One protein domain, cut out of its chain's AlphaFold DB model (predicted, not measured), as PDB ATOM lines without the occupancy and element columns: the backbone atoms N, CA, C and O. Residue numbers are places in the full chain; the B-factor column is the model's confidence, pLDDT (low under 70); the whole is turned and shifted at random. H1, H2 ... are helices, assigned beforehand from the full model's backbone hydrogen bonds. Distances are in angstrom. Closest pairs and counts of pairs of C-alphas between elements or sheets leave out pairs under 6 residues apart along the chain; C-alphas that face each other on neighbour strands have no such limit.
ATOM      1  N   LEU A   2      34.344 -78.326 -92.356       24.80
ATOM      2  CA  LEU A   2      33.166 -78.253 -91.490       24.80
ATOM      3  C   LEU A   2      33.606 -77.642 -90.158       24.80
ATOM      4  O   LEU A   2      34.457 -78.223 -89.486       24.80
ATOM      5  N   ASN A   3      33.064 -76.480 -89.807       21.77
ATOM      6  CA  ASN A   3      33.218 -75.915 -88.471       21.77
ATOM      7  C   ASN A   3      32.226 -76.643 -87.554       21.77
ATOM      8  O   ASN A   3      31.019 -76.423 -87.626       21.77
ATOM      9  N   GLN A   4      32.730 -77.562 -86.736       31.31
ATOM     10  CA  GLN A   4      31.947 -78.221 -85.694       31.31
ATOM     11  C   GLN A   4      31.911 -77.310 -84.465       31.31
ATOM     12  O   GLN A   4      32.947 -76.959 -83.898       31.31
ATOM     13  N   LEU A   5      30.711 -76.874 -84.085       26.67
ATOM     14  CA  LEU A   5      30.481 -76.150 -82.843       26.67
ATOM     15  C   LEU A   5      30.516 -77.145 -81.684       26.67
ATOM     16  O   LEU A   5      29.576 -77.912 -81.519       26.67
ATOM     17  N   ALA A   6      31.586 -77.060 -80.886       27.55
ATOM     18  CA  ALA A   6      31.803 -77.728 -79.600       27.55
ATOM     19  C   ALA A   6      31.788 -79.279 -79.620       27.55
ATOM     20  O   ALA A   6      31.071 -79.907 -80.395       27.55
ATOM     21  N   PRO A   7      32.586 -79.943 -78.761       31.56
ATOM     22  CA  PRO A   7      32.587 -81.400 -78.680       31.56
ATOM     23  C   PRO A   7      31.178 -81.900 -78.345       31.56
ATOM     24  O   PRO A   7      30.610 -81.532 -77.316       31.56
ATOM     25  N   ALA A   8      30.623 -82.731 -79.231       34.47
ATOM     26  CA  ALA A   8      29.358 -83.418 -79.029       34.47
ATOM     27  C   ALA A   8      29.377 -84.114 -77.661       34.47
ATOM     28  O   ALA A   8      30.096 -85.088 -77.432       34.47
ATOM     29  N   HIS A   9      28.613 -83.577 -76.718       40.97
ATOM     30  CA  HIS A   9      28.373 -84.238 -75.452       40.97
ATOM     31  C   HIS A   9      27.560 -85.506 -75.723       40.97
ATOM     32  O   HIS A   9      26.611 -85.517 -76.502       40.97
ATOM     33  N   ASN A  10      27.964 -86.587 -75.067       39.94
ATOM     34  CA  ASN A  10      27.391 -87.905 -75.255       39.94
ATOM     35  C   ASN A  10      25.862 -87.912 -74.991       39.94
ATOM     36  O   ASN A  10      25.451 -87.640 -73.857       39.94
ATOM     37  N   PRO A  11      25.023 -88.259 -75.982       39.41
ATOM     38  CA  PRO A  11      23.573 -88.290 -75.819       39.41
ATOM     39  C   PRO A  11      23.065 -89.385 -74.863       39.41
ATOM     40  O   PRO A  11      21.914 -89.326 -74.456       39.41
ATOM     41  N   PHE A  12      23.881 -90.349 -74.417       36.44
ATOM     42  CA  PHE A  12      23.413 -91.468 -73.575       36.44
ATOM     43  C   PHE A  12      22.920 -91.106 -72.153       36.44
ATOM     44  O   PHE A  12      22.529 -92.005 -71.412       36.44
ATOM     45  N   LEU A  13      22.941 -89.843 -71.712       42.16
ATOM     46  CA  LEU A  13      22.758 -89.521 -70.290       42.16
ATOM     47  C   LEU A  13      21.360 -88.998 -69.953       42.16
ATOM     48  O   LEU A  13      20.810 -88.182 -70.679       42.16
ATOM     49  N   CYS A  14      20.784 -89.451 -68.830       34.19
ATOM     50  CA  CYS A  14      19.601 -88.917 -68.139       34.19
ATOM     51  C   CYS A  14      20.055 -87.899 -67.068       34.19
ATOM     52  O   CYS A  14      20.862 -88.250 -66.217       34.19
ATOM     53  N   GLU A  15      19.552 -86.658 -67.048       36.50
ATOM     54  CA  GLU A  15      19.965 -85.621 -66.069       36.50
ATOM     55  C   GLU A  15      19.463 -85.894 -64.640       36.50
ATOM     56  O   GLU A  15      19.869 -85.223 -63.699       36.50
ATOM     57  N   LYS A  16      18.601 -86.903 -64.451       30.64
ATOM     58  CA  LYS A  16      18.028 -87.257 -63.143       30.64
ATOM     59  C   LYS A  16      18.599 -88.512 -62.485       30.64
ATOM     60  O   LYS A  16      18.071 -88.937 -61.464       30.64
ATOM     61  N   MET A  17      19.693 -89.068 -62.997       33.25
ATOM     62  CA  MET A  17      20.454 -90.095 -62.282       33.25
ATOM     63  C   MET A  17      21.949 -89.869 -62.510       33.25
ATOM     64  O   MET A  17      22.561 -90.550 -63.329       33.25
ATOM     65  N   GLN A  18      22.555 -88.950 -61.747       39.88
ATOM     66  CA  GLN A  18      23.965 -89.106 -61.372       39.88
ATOM     67  C   GLN A  18      24.047 -90.344 -60.474       39.88
ATOM     68  O   GLN A  18      24.052 -90.263 -59.253       39.88
ATOM     69  N   SER A  19      23.958 -91.507 -61.106       47.69
ATOM     70  CA  SER A  19      24.339 -92.766 -60.493       47.69
ATOM     71  C   SER A  19      25.833 -92.948 -60.724       47.69
ATOM     72  O   SER A  19      26.348 -92.518 -61.765       47.69
ATOM     73  N   ASP A  20      26.496 -93.643 -59.804       61.25
ATOM     74  CA  ASP A  20      27.913 -94.029 -59.885       61.25
ATOM     75  C   ASP A  20      28.269 -94.813 -61.172       61.25
ATOM     76  O   ASP A  20      29.432 -95.084 -61.424       61.25
ATOM     77  N   ASN A  21      27.287 -95.150 -62.022       76.94
ATOM     78  CA  ASN A  21      27.442 -95.903 -63.269       76.94
ATOM     79  C   ASN A  21      27.288 -95.070 -64.554       76.94
ATOM     80  O   ASN A  21      27.190 -95.635 -65.642       76.94
ATOM     81  N   THR A  22      27.246 -93.740 -64.463       87.56
ATOM     82  CA  THR A  22      27.214 -92.855 -65.643       87.56
ATOM     83  C   THR A  22      28.460 -93.097 -66.510       87.56
ATOM     84  O   THR A  22      29.552 -92.938 -65.980       87.56
ATOM     85  N   PRO A  23      28.359 -93.450 -67.807       91.81
ATOM     86  CA  PRO A  23      29.524 -93.637 -68.679       91.81
ATOM     87  C   PRO A  23      30.385 -92.378 -68.841       91.81
ATOM     88  O   PRO A  23      29.848 -91.298 -69.091       91.81
ATOM     89  N   SER A  24      31.712 -92.528 -68.787       96.38
ATOM     90  CA  SER A  24      32.669 -91.438 -69.000       96.38
ATOM     91  C   SER A  24      32.598 -90.909 -70.427       96.38
ATOM     92  O   SER A  24      32.954 -91.582 -71.404       96.38
ATOM     93  N   ARG A  25      32.205 -89.642 -70.538       94.06
ATOM     94  CA  ARG A  25      32.236 -88.880 -71.791       94.06
ATOM     95  C   ARG A  25      33.665 -88.692 -72.287       94.06
ATOM     96  O   ARG A  25      33.912 -88.842 -73.480       94.06
ATOM     97  N   MET A  26      34.592 -88.393 -71.374       95.25
ATOM     98  CA  MET A  26      35.993 -88.143 -71.712       95.25
ATOM     99  C   MET A  26      36.650 -89.393 -72.305       95.25
ATOM    100  O   MET A  26      37.238 -89.308 -73.381       95.25
ATOM    101  N   TYR A  27      36.471 -90.559 -71.674       97.62
ATOM    102  CA  TYR A  27      37.006 -91.823 -72.182       97.62
ATOM    103  C   TYR A  27      36.483 -92.129 -73.586       97.62
ATOM    104  O   TYR A  27      37.265 -92.369 -74.507       97.62
ATOM    105  N   ASN A  28      35.156 -92.091 -73.771       97.31
ATOM    106  CA  ASN A  28      34.560 -92.436 -75.057       97.31
ATOM    107  C   ASN A  28      35.012 -91.474 -76.164       97.31
ATOM    108  O   ASN A  28      35.383 -91.927 -77.247       97.31
ATOM    109  N   TYR A  29      35.058 -90.170 -75.875       96.44
ATOM    110  CA  TYR A  29      35.527 -89.167 -76.826       96.44
ATOM    111  C   TYR A  29      36.995 -89.397 -77.202       96.44
ATOM    112  O   TYR A  29      37.302 -89.594 -78.375       96.44
ATOM    113  N   VAL A  30      37.897 -89.473 -76.220       97.25
ATOM    114  CA  VAL A  30      39.335 -89.675 -76.449       97.25
ATOM    115  C   VAL A  30      39.605 -90.951 -77.246       97.25
ATOM    116  O   VAL A  30      40.300 -90.908 -78.263       97.25
ATOM    117  N   ARG A  31      39.033 -92.087 -76.830       98.19
ATOM    118  CA  ARG A  31      39.259 -93.373 -77.501       98.19
ATOM    119  C   ARG A  31      38.654 -93.412 -78.904       98.19
ATOM    120  O   ARG A  31      39.271 -93.978 -79.803       98.19
ATOM    121  N   SER A  32      37.514 -92.758 -79.137       98.31
ATOM    122  CA  SER A  32      36.935 -92.646 -80.485       98.31
ATOM    123  C   SER A  32      37.825 -91.816 -81.408       98.31
ATOM    124  O   SER A  32      38.106 -92.229 -82.530       98.31
ATOM    125  N   ARG A  33      38.370 -90.698 -80.914       97.38
ATOM    126  CA  ARG A  33      39.328 -89.856 -81.649       97.38
ATOM    127  C   ARG A  33      40.628 -90.600 -81.965       97.38
ATOM    128  O   ARG A  33      41.202 -90.427 -83.040       97.38
ATOM    129  N   GLN A  34      41.099 -91.457 -81.058       97.44
ATOM    130  CA  GLN A  34      42.237 -92.344 -81.315       97.44
ATOM    131  C   GLN A  34      41.902 -93.397 -82.381       97.44
ATOM    132  O   GLN A  34      42.700 -93.610 -83.294       97.44
ATOM    133  N   LEU A  35      40.716 -94.012 -82.310       97.44
ATOM    134  CA  LEU A  35      40.252 -94.998 -83.290       97.44
ATOM    135  C   LEU A  35      40.111 -94.402 -84.700       97.44
ATOM    136  O   LEU A  35      40.449 -95.062 -85.681       97.44
ATOM    137  N   GLU A  36      39.651 -93.158 -84.797       95.88
ATOM    138  CA  GLU A  36      39.490 -92.434 -86.063       95.88
ATOM    139  C   GLU A  36      40.798 -91.835 -86.602       95.88
ATOM    140  O   GLU A  36      40.836 -91.360 -87.737       95.88
ATOM    141  N   GLY A  37      41.882 -91.862 -85.818       95.81
ATOM    142  CA  GLY A  37      43.172 -91.280 -86.199       95.81
ATOM    143  C   GLY A  37      43.189 -89.749 -86.152       95.81
ATOM    144  O   GLY A  37      43.976 -89.110 -86.845       95.81
ATOM    145  N   THR A  38      42.314 -89.153 -85.348       96.06
ATOM    146  CA  THR A  38      42.093 -87.708 -85.271       96.06
ATOM    147  C   THR A  38      42.483 -87.121 -83.905       96.06
ATOM    148  O   THR A  38      42.474 -85.908 -83.727       96.06
ATOM    149  N   PHE A  39      42.915 -87.947 -82.947       96.06
ATOM    150  CA  PHE A  39      43.315 -87.534 -81.592       96.06
ATOM    151  C   PHE A  39      44.308 -86.359 -81.531       96.06
ATOM    152  O   PHE A  39      44.173 -85.493 -80.673       96.06
ATOM    153  N   SER A  40      45.267 -86.282 -82.457       94.38
ATOM    154  CA  SER A  40      46.259 -85.196 -82.518       94.38
ATOM    155  C   SER A  40      45.727 -83.874 -83.090       94.38
ATOM    156  O   SER A  40      46.457 -82.886 -83.111       94.38
ATOM    157  N   SER A  41      44.491 -83.853 -83.595       94.00
ATOM    158  CA  SER A  41      43.851 -82.644 -84.124       94.00
ATOM    159  C   SER A  41      43.193 -81.822 -83.013       94.00
ATOM    160  O   SER A  41      43.145 -82.239 -81.856       94.00
ATOM    161  N   ASP A  42      42.663 -80.658 -83.391       92.69
ATOM    162  CA  ASP A  42      41.973 -79.729 -82.496       92.69
ATOM    163  C   ASP A  42      40.815 -80.396 -81.708       92.69
ATOM    164  O   ASP A  42      40.085 -81.217 -82.281       92.69
ATOM    165  N   PRO A  43      40.618 -80.050 -80.416       89.50
ATOM    166  CA  PRO A  43      39.563 -80.622 -79.574       89.50
ATOM    167  C   PRO A  43      38.128 -80.331 -80.033       89.50
ATOM    168  O   PRO A  43      37.212 -80.947 -79.490       89.50
ATOM    169  N   SER A  44      37.902 -79.419 -80.986       89.69
ATOM    170  CA  SER A  44      36.580 -79.154 -81.582       89.69
ATOM    171  C   SER A  44      36.143 -80.206 -82.599       89.69
ATOM    172  O   SER A  44      34.960 -80.282 -82.928       89.69
ATOM    173  N   VAL A  45      37.065 -81.024 -83.108       93.12
ATOM    174  CA  VAL A  45      36.713 -82.037 -84.099       93.12
ATOM    175  C   VAL A  45      36.044 -83.218 -83.387       93.12
ATOM    176  O   VAL A  45      36.673 -83.929 -82.612       93.12
ATOM    177  N   GLY A  46      34.776 -83.458 -83.694       92.94
ATOM    178  CA  GLY A  46      33.944 -84.521 -83.147       92.94
ATOM    179  C   GLY A  46      34.391 -85.940 -83.515       92.94
ATOM    180  O   GLY A  46      35.438 -86.166 -84.126       92.94
ATOM    181  N   ALA A  47      33.567 -86.908 -83.130       95.94
ATOM    182  CA  ALA A  47      33.735 -88.323 -83.442       95.94
ATOM    183  C   ALA A  47      32.389 -88.914 -83.882       95.94
ATOM    184  O   ALA A  47      31.335 -88.411 -83.486       95.94
ATOM    185  N   TRP A  48      32.424 -89.970 -84.688       97.12
ATOM    186  CA  TRP A  48      31.227 -90.686 -85.126       97.12
ATOM    187  C   TRP A  48      30.633 -91.505 -83.977       97.12
ATOM    188  O   TRP A  48      31.362 -92.110 -83.182       97.12
ATOM    189  N   ILE A  49      29.302 -91.599 -83.922       97.88
ATOM    190  CA  ILE A  49      28.595 -92.411 -82.925       97.88
ATOM    191  C   ILE A  49      29.035 -93.869 -83.050       97.88
ATOM    192  O   ILE A  49      29.324 -94.512 -82.040       97.88
ATOM    193  N   GLN A  50      29.155 -94.388 -84.276       97.81
ATOM    194  CA  GLN A  50      29.598 -95.761 -84.508       97.81
ATOM    195  C   GLN A  50      31.008 -96.030 -83.948       97.81
ATOM    196  O   GLN A  50      31.245 -97.113 -83.412       97.81
ATOM    197  N   SER A  51      31.933 -95.063 -83.985       98.38
ATOM    198  CA  SER A  51      33.240 -95.196 -83.317       98.38
ATOM    199  C   SER A  51      33.079 -95.313 -81.803       98.38
ATOM    200  O   SER A  51      33.646 -96.225 -81.201       98.38
ATOM    201  N   GLY A  52      32.247 -94.461 -81.199       98.19
ATOM    202  CA  GLY A  52      31.935 -94.518 -79.770       98.19
ATOM    203  C   GLY A  52      31.324 -95.853 -79.344       98.19
ATOM    204  O   GLY A  52      31.719 -96.417 -78.323       98.19
ATOM    205  N   LEU A  53      30.426 -96.412 -80.157       98.06
ATOM    206  CA  LEU A  53      29.835 -97.734 -79.935       98.06
ATOM    207  C   LEU A  53      30.873 -98.861 -80.049       98.06
ATOM    208  O   LEU A  53      30.867 -99.790 -79.235       98.06
ATOM    209  N   ARG A  54      31.812 -98.756 -80.998       98.31
ATOM    210  CA  ARG A  54      32.941 -99.692 -81.128       98.31
ATOM    211  C   ARG A  54      33.864 -99.645 -79.916       98.31
ATOM    212  O   ARG A  54      34.319-100.701 -79.474       98.31
ATOM    213  N   ILE A  55      34.113 -98.459 -79.355       98.31
ATOM    214  CA  ILE A  55      34.846 -98.313 -78.092       98.31
ATOM    215  C   ILE A  55      34.092 -99.010 -76.960       98.31
ATOM    216  O   ILE A  55      34.662 -99.899 -76.325       98.31
ATOM    217  N   CYS A  56      32.807 -98.693 -76.767       96.38
ATOM    218  CA  CYS A  56      31.997 -99.285 -75.702       96.38
ATOM    219  C   CYS A  56      31.931-100.817 -75.781       96.38
ATOM    220  O   CYS A  56      31.977-101.475 -74.747       96.38
ATOM    221  N   LYS A  57      31.843-101.412 -76.978       95.31
ATOM    222  CA  LYS A  57      31.838-102.878 -77.136       95.31
ATOM    223  C   LYS A  57      33.228-103.506 -77.015       95.31
ATOM    224  O   LYS A  57      33.386-104.570 -76.417       95.31
ATOM    225  N   GLY A  58      34.235-102.903 -77.642       95.31
ATOM    226  CA  GLY A  58      35.561-103.507 -77.776       95.31
ATOM    227  C   GLY A  58      36.448-103.326 -76.545       95.31
ATOM    228  O   GLY A  58      37.107-104.272 -76.113       95.31
ATOM    229  N   TRP A  59      36.467-102.114 -75.994       96.00
ATOM    230  CA  TRP A  59      37.297-101.730 -74.851       96.00
ATOM    231  C   TRP A  59      36.469-101.615 -73.577       96.00
ATOM    232  O   TRP A  59      36.907-102.085 -72.533       96.00
ATOM    233  N   GLY A  60      35.254-101.079 -73.691       94.75
ATOM    234  CA  GLY A  60      34.345-100.881 -72.573       94.75
ATOM    235  C   GLY A  60      34.077 -99.413 -72.287       94.75
ATOM    236  O   GLY A  60      34.278 -98.554 -73.150       94.75
ATOM    237  N   SER A  61      33.572 -99.124 -71.092       93.81
ATOM    238  CA  SER A  61      33.173 -97.772 -70.719       93.81
ATOM    239  C   SER A  61      33.333 -97.551 -69.215       93.81
ATOM    240  O   SER A  61      32.475 -97.980 -68.447       93.81
ATOM    241  N   PRO A  62      34.419 -96.896 -68.766       95.31
ATOM    242  CA  PRO A  62      34.554 -96.545 -67.363       95.31
ATOM    243  C   PRO A  62      33.516 -95.477 -67.018       95.31
ATOM    244  O   PRO A  62      32.910 -94.851 -67.892       95.31
ATOM    245  N   THR A  63      33.311 -95.259 -65.735       94.62
ATOM    246  CA  THR A  63      32.355 -94.300 -65.198       94.62
ATOM    247  C   THR A  63      32.883 -92.869 -65.290       94.62
ATOM    248  O   THR A  63      34.086 -92.608 -65.316       94.62
ATOM    249  N   GLU A  64      31.974 -91.903 -65.305       94.56
ATOM    250  CA  GLU A  64      32.273 -90.474 -65.290       94.56
ATOM    251  C   GLU A  64      33.058 -90.076 -64.027       94.56
ATOM    252  O   GLU A  64      33.824 -89.124 -64.070       94.56
ATOM    253  N   SER A  65      32.939 -90.824 -62.924       94.31
ATOM    254  CA  SER A  65      33.789 -90.666 -61.737       94.31
ATOM    255  C   SER A  65      35.228 -91.148 -61.939       94.31
ATOM    256  O   SER A  65      36.144 -90.551 -61.383       94.31
ATOM    257  N   GLU A  66      35.442 -92.206 -62.725       95.38
ATOM    258  CA  GLU A  66      36.780 -92.749 -63.005       95.38
ATOM    259  C   GLU A  66      37.552 -91.880 -64.004       95.38
ATOM    260  O   GLU A  66      38.767 -91.730 -63.884       95.38
ATOM    261  N   TRP A  67      36.853 -91.261 -64.963       96.19
ATOM    262  CA  TRP A  67      37.432 -90.222 -65.815       96.19
ATOM    263  C   TRP A  67      36.429 -89.097 -66.108       96.19
ATOM    264  O   TRP A  67      35.663 -89.184 -67.077       96.19
ATOM    265  N   PRO A  68      36.438 -88.025 -65.296       94.31
ATOM    266  CA  PRO A  68      35.508 -86.913 -65.447       94.31
ATOM    267  C   PRO A  68      35.748 -86.093 -66.710       94.31
ATOM    268  O   PRO A  68      36.884 -85.804 -67.090       94.31
ATOM    269  N   TYR A  69      34.660 -85.639 -67.322       90.56
ATOM    270  CA  TYR A  69      34.699 -84.598 -68.334       90.56
ATOM    271  C   TYR A  69      34.919 -83.227 -67.687       90.56
ATOM    272  O   TYR A  69      34.094 -82.758 -66.903       90.56
ATOM    273  N   ASP A  70      36.017 -82.566 -68.043       87.12
ATOM    274  CA  ASP A  70      36.405 -81.277 -67.464       87.12
ATOM    275  C   ASP A  70      35.927 -80.056 -68.269       87.12
ATOM    276  O   ASP A  70      36.013 -78.931 -67.775       87.12
ATOM    277  N   GLY A  71      35.426 -80.265 -69.494       84.88
ATOM    278  CA  GLY A  71      34.939 -79.215 -70.393       84.88
ATOM    279  C   GLY A  71      36.000 -78.215 -70.858       84.88
ATOM    280  O   GLY A  71      35.647 -77.160 -71.383       84.88
ATOM    281  N   LYS A  72      37.295 -78.497 -70.663       88.31
ATOM    282  CA  LYS A  72      38.373 -77.525 -70.892       88.31
ATOM    283  C   LYS A  72      39.196 -77.896 -72.115       88.31
ATOM    284  O   LYS A  72      40.135 -78.678 -72.028       88.31
ATOM    285  N   ALA A  73      38.924 -77.238 -73.242       88.31
ATOM    286  CA  ALA A  73      39.700 -77.413 -74.476       88.31
ATOM    287  C   ALA A  73      41.215 -77.174 -74.288       88.31
ATOM    288  O   ALA A  73      42.023 -77.830 -74.934       88.31
ATOM    289  N   ALA A  74      41.604 -76.287 -73.364       91.62
ATOM    290  CA  ALA A  74      43.007 -76.017 -73.029       91.62
ATOM    291  C   ALA A  74      43.758 -77.228 -72.434       91.62
ATOM    292  O   ALA A  74      44.985 -77.227 -72.425       91.62
ATOM    293  N   ASN A  75      43.038 -78.246 -71.954       92.00
ATOM    294  CA  ASN A  75      43.614 -79.475 -71.411       92.00
ATOM    295  C   ASN A  75      43.777 -80.574 -72.476       92.00
ATOM    296  O   ASN A  75      44.082 -81.711 -72.128       92.00
ATOM    297  N   TRP A  76      43.546 -80.276 -73.758       93.25
ATOM    298  CA  TRP A  76      43.683 -81.252 -74.836       93.25
ATOM    299  C   TRP A  76      45.134 -81.348 -75.354       93.25
ATOM    300  O   TRP A  76      45.724 -80.313 -75.671       93.25
ATOM    301  N   PRO A  77      45.698 -82.561 -75.532       93.56
ATOM    302  CA  PRO A  77      45.116 -83.861 -75.192       93.56
ATOM    303  C   PRO A  77      45.153 -84.135 -73.675       93.56
ATOM    304  O   PRO A  77      46.158 -83.828 -73.028       93.56
ATOM    305  N   PRO A  78      44.097 -84.744 -73.104       94.25
ATOM    306  CA  PRO A  78      44.071 -85.073 -71.685       94.25
ATOM    307  C   PRO A  78      45.058 -86.198 -71.360       94.25
ATOM    308  O   PRO A  78      45.446 -86.986 -72.225       94.25
ATOM    309  N   VAL A  79      45.430 -86.294 -70.084       94.12
ATOM    310  CA  VAL A  79      46.231 -87.405 -69.560       94.12
ATOM    311  C   VAL A  79      45.297 -88.521 -69.105       94.12
ATOM    312  O   VAL A  79      44.373 -88.279 -68.327       94.12
ATOM    313  N   ASP A  80      45.557 -89.736 -69.578       95.88
ATOM    314  CA  ASP A  80      44.822 -90.932 -69.172       95.88
ATOM    315  C   ASP A  80      44.989 -91.196 -67.662       95.88
ATOM    316  O   ASP A  80      46.122 -91.250 -67.169       95.88
ATOM    317  N   PRO A  81      43.893 -91.422 -66.914       96.88
ATOM    318  CA  PRO A  81      43.977 -91.972 -65.571       96.88
ATOM    319  C   PRO A  81      44.643 -93.354 -65.584       96.88
ATOM    320  O   PRO A  81      44.513 -94.128 -66.538       96.88
ATOM    321  N   ALA A  82      45.350 -93.689 -64.506       96.12
ATOM    322  CA  ALA A  82      45.996 -94.991 -64.384       96.12
ATOM    323  C   ALA A  82      44.966 -96.134 -64.476       96.12
ATOM    324  O   ALA A  82      43.909 -96.070 -63.854       96.12
ATOM    325  N   ASN A  83      45.299 -97.190 -65.227       94.38
ATOM    326  CA  ASN A  83      44.485 -98.404 -65.410       94.38
ATOM    327  C   ASN A  83      43.073 -98.173 -65.984       94.38
ATOM    328  O   ASN A  83      42.214 -99.048 -65.879       94.38
ATOM    329  N   ILE A  84      42.819 -97.022 -66.617       97.00
ATOM    330  CA  ILE A  84      41.471 -96.662 -67.075       97.00
ATOM    331  C   ILE A  84      40.897 -97.636 -68.113       97.00
ATOM    332  O   ILE A  84      39.696 -97.893 -68.127       97.00
ATOM    333  N   ASP A  85      41.751 -98.225 -68.955       95.19
ATOM    334  CA  ASP A  85      41.323 -99.225 -69.934       95.19
ATOM    335  C   ASP A  85      40.941-100.557 -69.284       95.19
ATOM    336  O   ASP A  85      40.099-101.244 -69.844       95.19
ATOM    337  N   ASP A  86      41.505-100.921 -68.127       92.62
ATOM    338  CA  ASP A  86      41.092-102.122 -67.391       92.62
ATOM    339  C   ASP A  86      39.757-101.893 -66.673       92.62
ATOM    340  O   ASP A  86      38.865-102.732 -66.778       92.62
ATOM    341  N   ALA A  87      39.570-100.723 -66.052       93.19
ATOM    342  CA  ALA A  87      38.285-100.317 -65.475       93.19
ATOM    343  C   ALA A  87      37.155-100.291 -66.524       93.19
ATOM    344  O   ALA A  87      36.016-100.687 -66.260       93.19
ATOM    345  N   ALA A  88      37.475 -99.883 -67.758       94.56
ATOM    346  CA  ALA A  88      36.528 -99.885 -68.865       94.56
ATOM    347  C   ALA A  88      35.967-101.289 -69.160       94.56
ATOM    348  O   ALA A  88      34.765-101.418 -69.419       94.56
ATOM    349  N   LYS A  89      36.805-102.336 -69.090       92.25
ATOM    350  CA  LYS A  89      36.457-103.723 -69.464       92.25
ATOM    351  C   LYS A  89      35.276-104.287 -68.683       92.25
ATOM    352  O   LYS A  89      34.534-105.110 -69.220       92.25
ATOM    353  N   GLU A  90      35.081-103.822 -67.451       88.19
ATOM    354  CA  GLU A  90      33.985-104.227 -66.564       88.19
ATOM    355  C   GLU A  90      32.601-103.842 -67.109       88.19
ATOM    356  O   GLU A  90      31.586-104.401 -66.698       88.19
ATOM    357  N   ARG A  91      32.549-102.878 -68.036       90.19
ATOM    358  CA  ARG A  91      31.319-102.254 -68.542       90.19
ATOM    359  C   ARG A  91      31.305-102.236 -70.071       90.19
ATOM    360  O   ARG A  91      31.078-101.203 -70.704       90.19
ATOM    361  N   ARG A  92      31.587-103.387 -70.687       91.25
ATOM    362  CA  ARG A  92      31.458-103.541 -72.142       91.25
ATOM    363  C   ARG A  92      30.002-103.582 -72.573       91.25
ATOM    364  O   ARG A  92      29.192-104.321 -72.022       91.25
ATOM    365  N   LEU A  93      29.704-102.822 -73.619       91.44
ATOM    366  CA  LEU A  93      28.436-102.902 -74.319       91.44
ATOM    367  C   LEU A  93      28.313-104.267 -75.006       91.44
ATOM    368  O   LEU A  93      29.242-104.709 -75.686       91.44
ATOM    369  N   LEU A  94      27.153-104.909 -74.879       91.25
ATOM    370  CA  LEU A  94      26.924-106.215 -75.489       91.25
ATOM    371  C   LEU A  94      26.812-106.101 -77.014       91.25
ATOM    372  O   LEU A  94      27.525-106.780 -77.763       91.25
TER     373      LEU A  94
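What this domain is: This is residues 2 to 94 of the 327 residues of the protein "Peptidase C1A, papain" of Burkholderia pseudomallei S13 (UniProt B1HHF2). Little regular structure: two helices, H1 and H2, pack crosswise at about a right angle, with the short H3 near both and long loops around them. The printed part has 93 residues, with three named helices in the order H1, H2, H3 and no named strand; the class is all helix, though only 27 residues are in named elements. It is compact and rounded, with a radius of gyration of the C-alphas of 12.6 A and spans of 34 by 28 by 25 A.

Where its parts are: H1, the longest helix, is residues 25 to 35, 15.3 A, from C-alpha 25 at (32.236, -88.880, -71.791). H2 is residues 49 to 58, 14.1 A. H3 is residues 84 to 89, ending with C-alpha 89 at (36.457, -103.723, -69.464).

How they stand to each other: H1 and H2 touch, about perpendicular at 87 degrees; their closest C-alphas, of Ser 32 and Ser 51, are 5.3 A apart. H3 touches no helix but is near H1, and near H2 with closest C-alphas 8.2 A apart. Every O i to N i+4 pair is within hydrogen-bond range in H1 and H2, and 1 of 2 in H3.

The domain as a whole: The farthest C-alphas, of Leu 2 and Glu 90, are 36.0 A apart. The printed part has no cut. Both links are long, 13 and 25 residues. Residues 2 to 20 have pLDDT under 70.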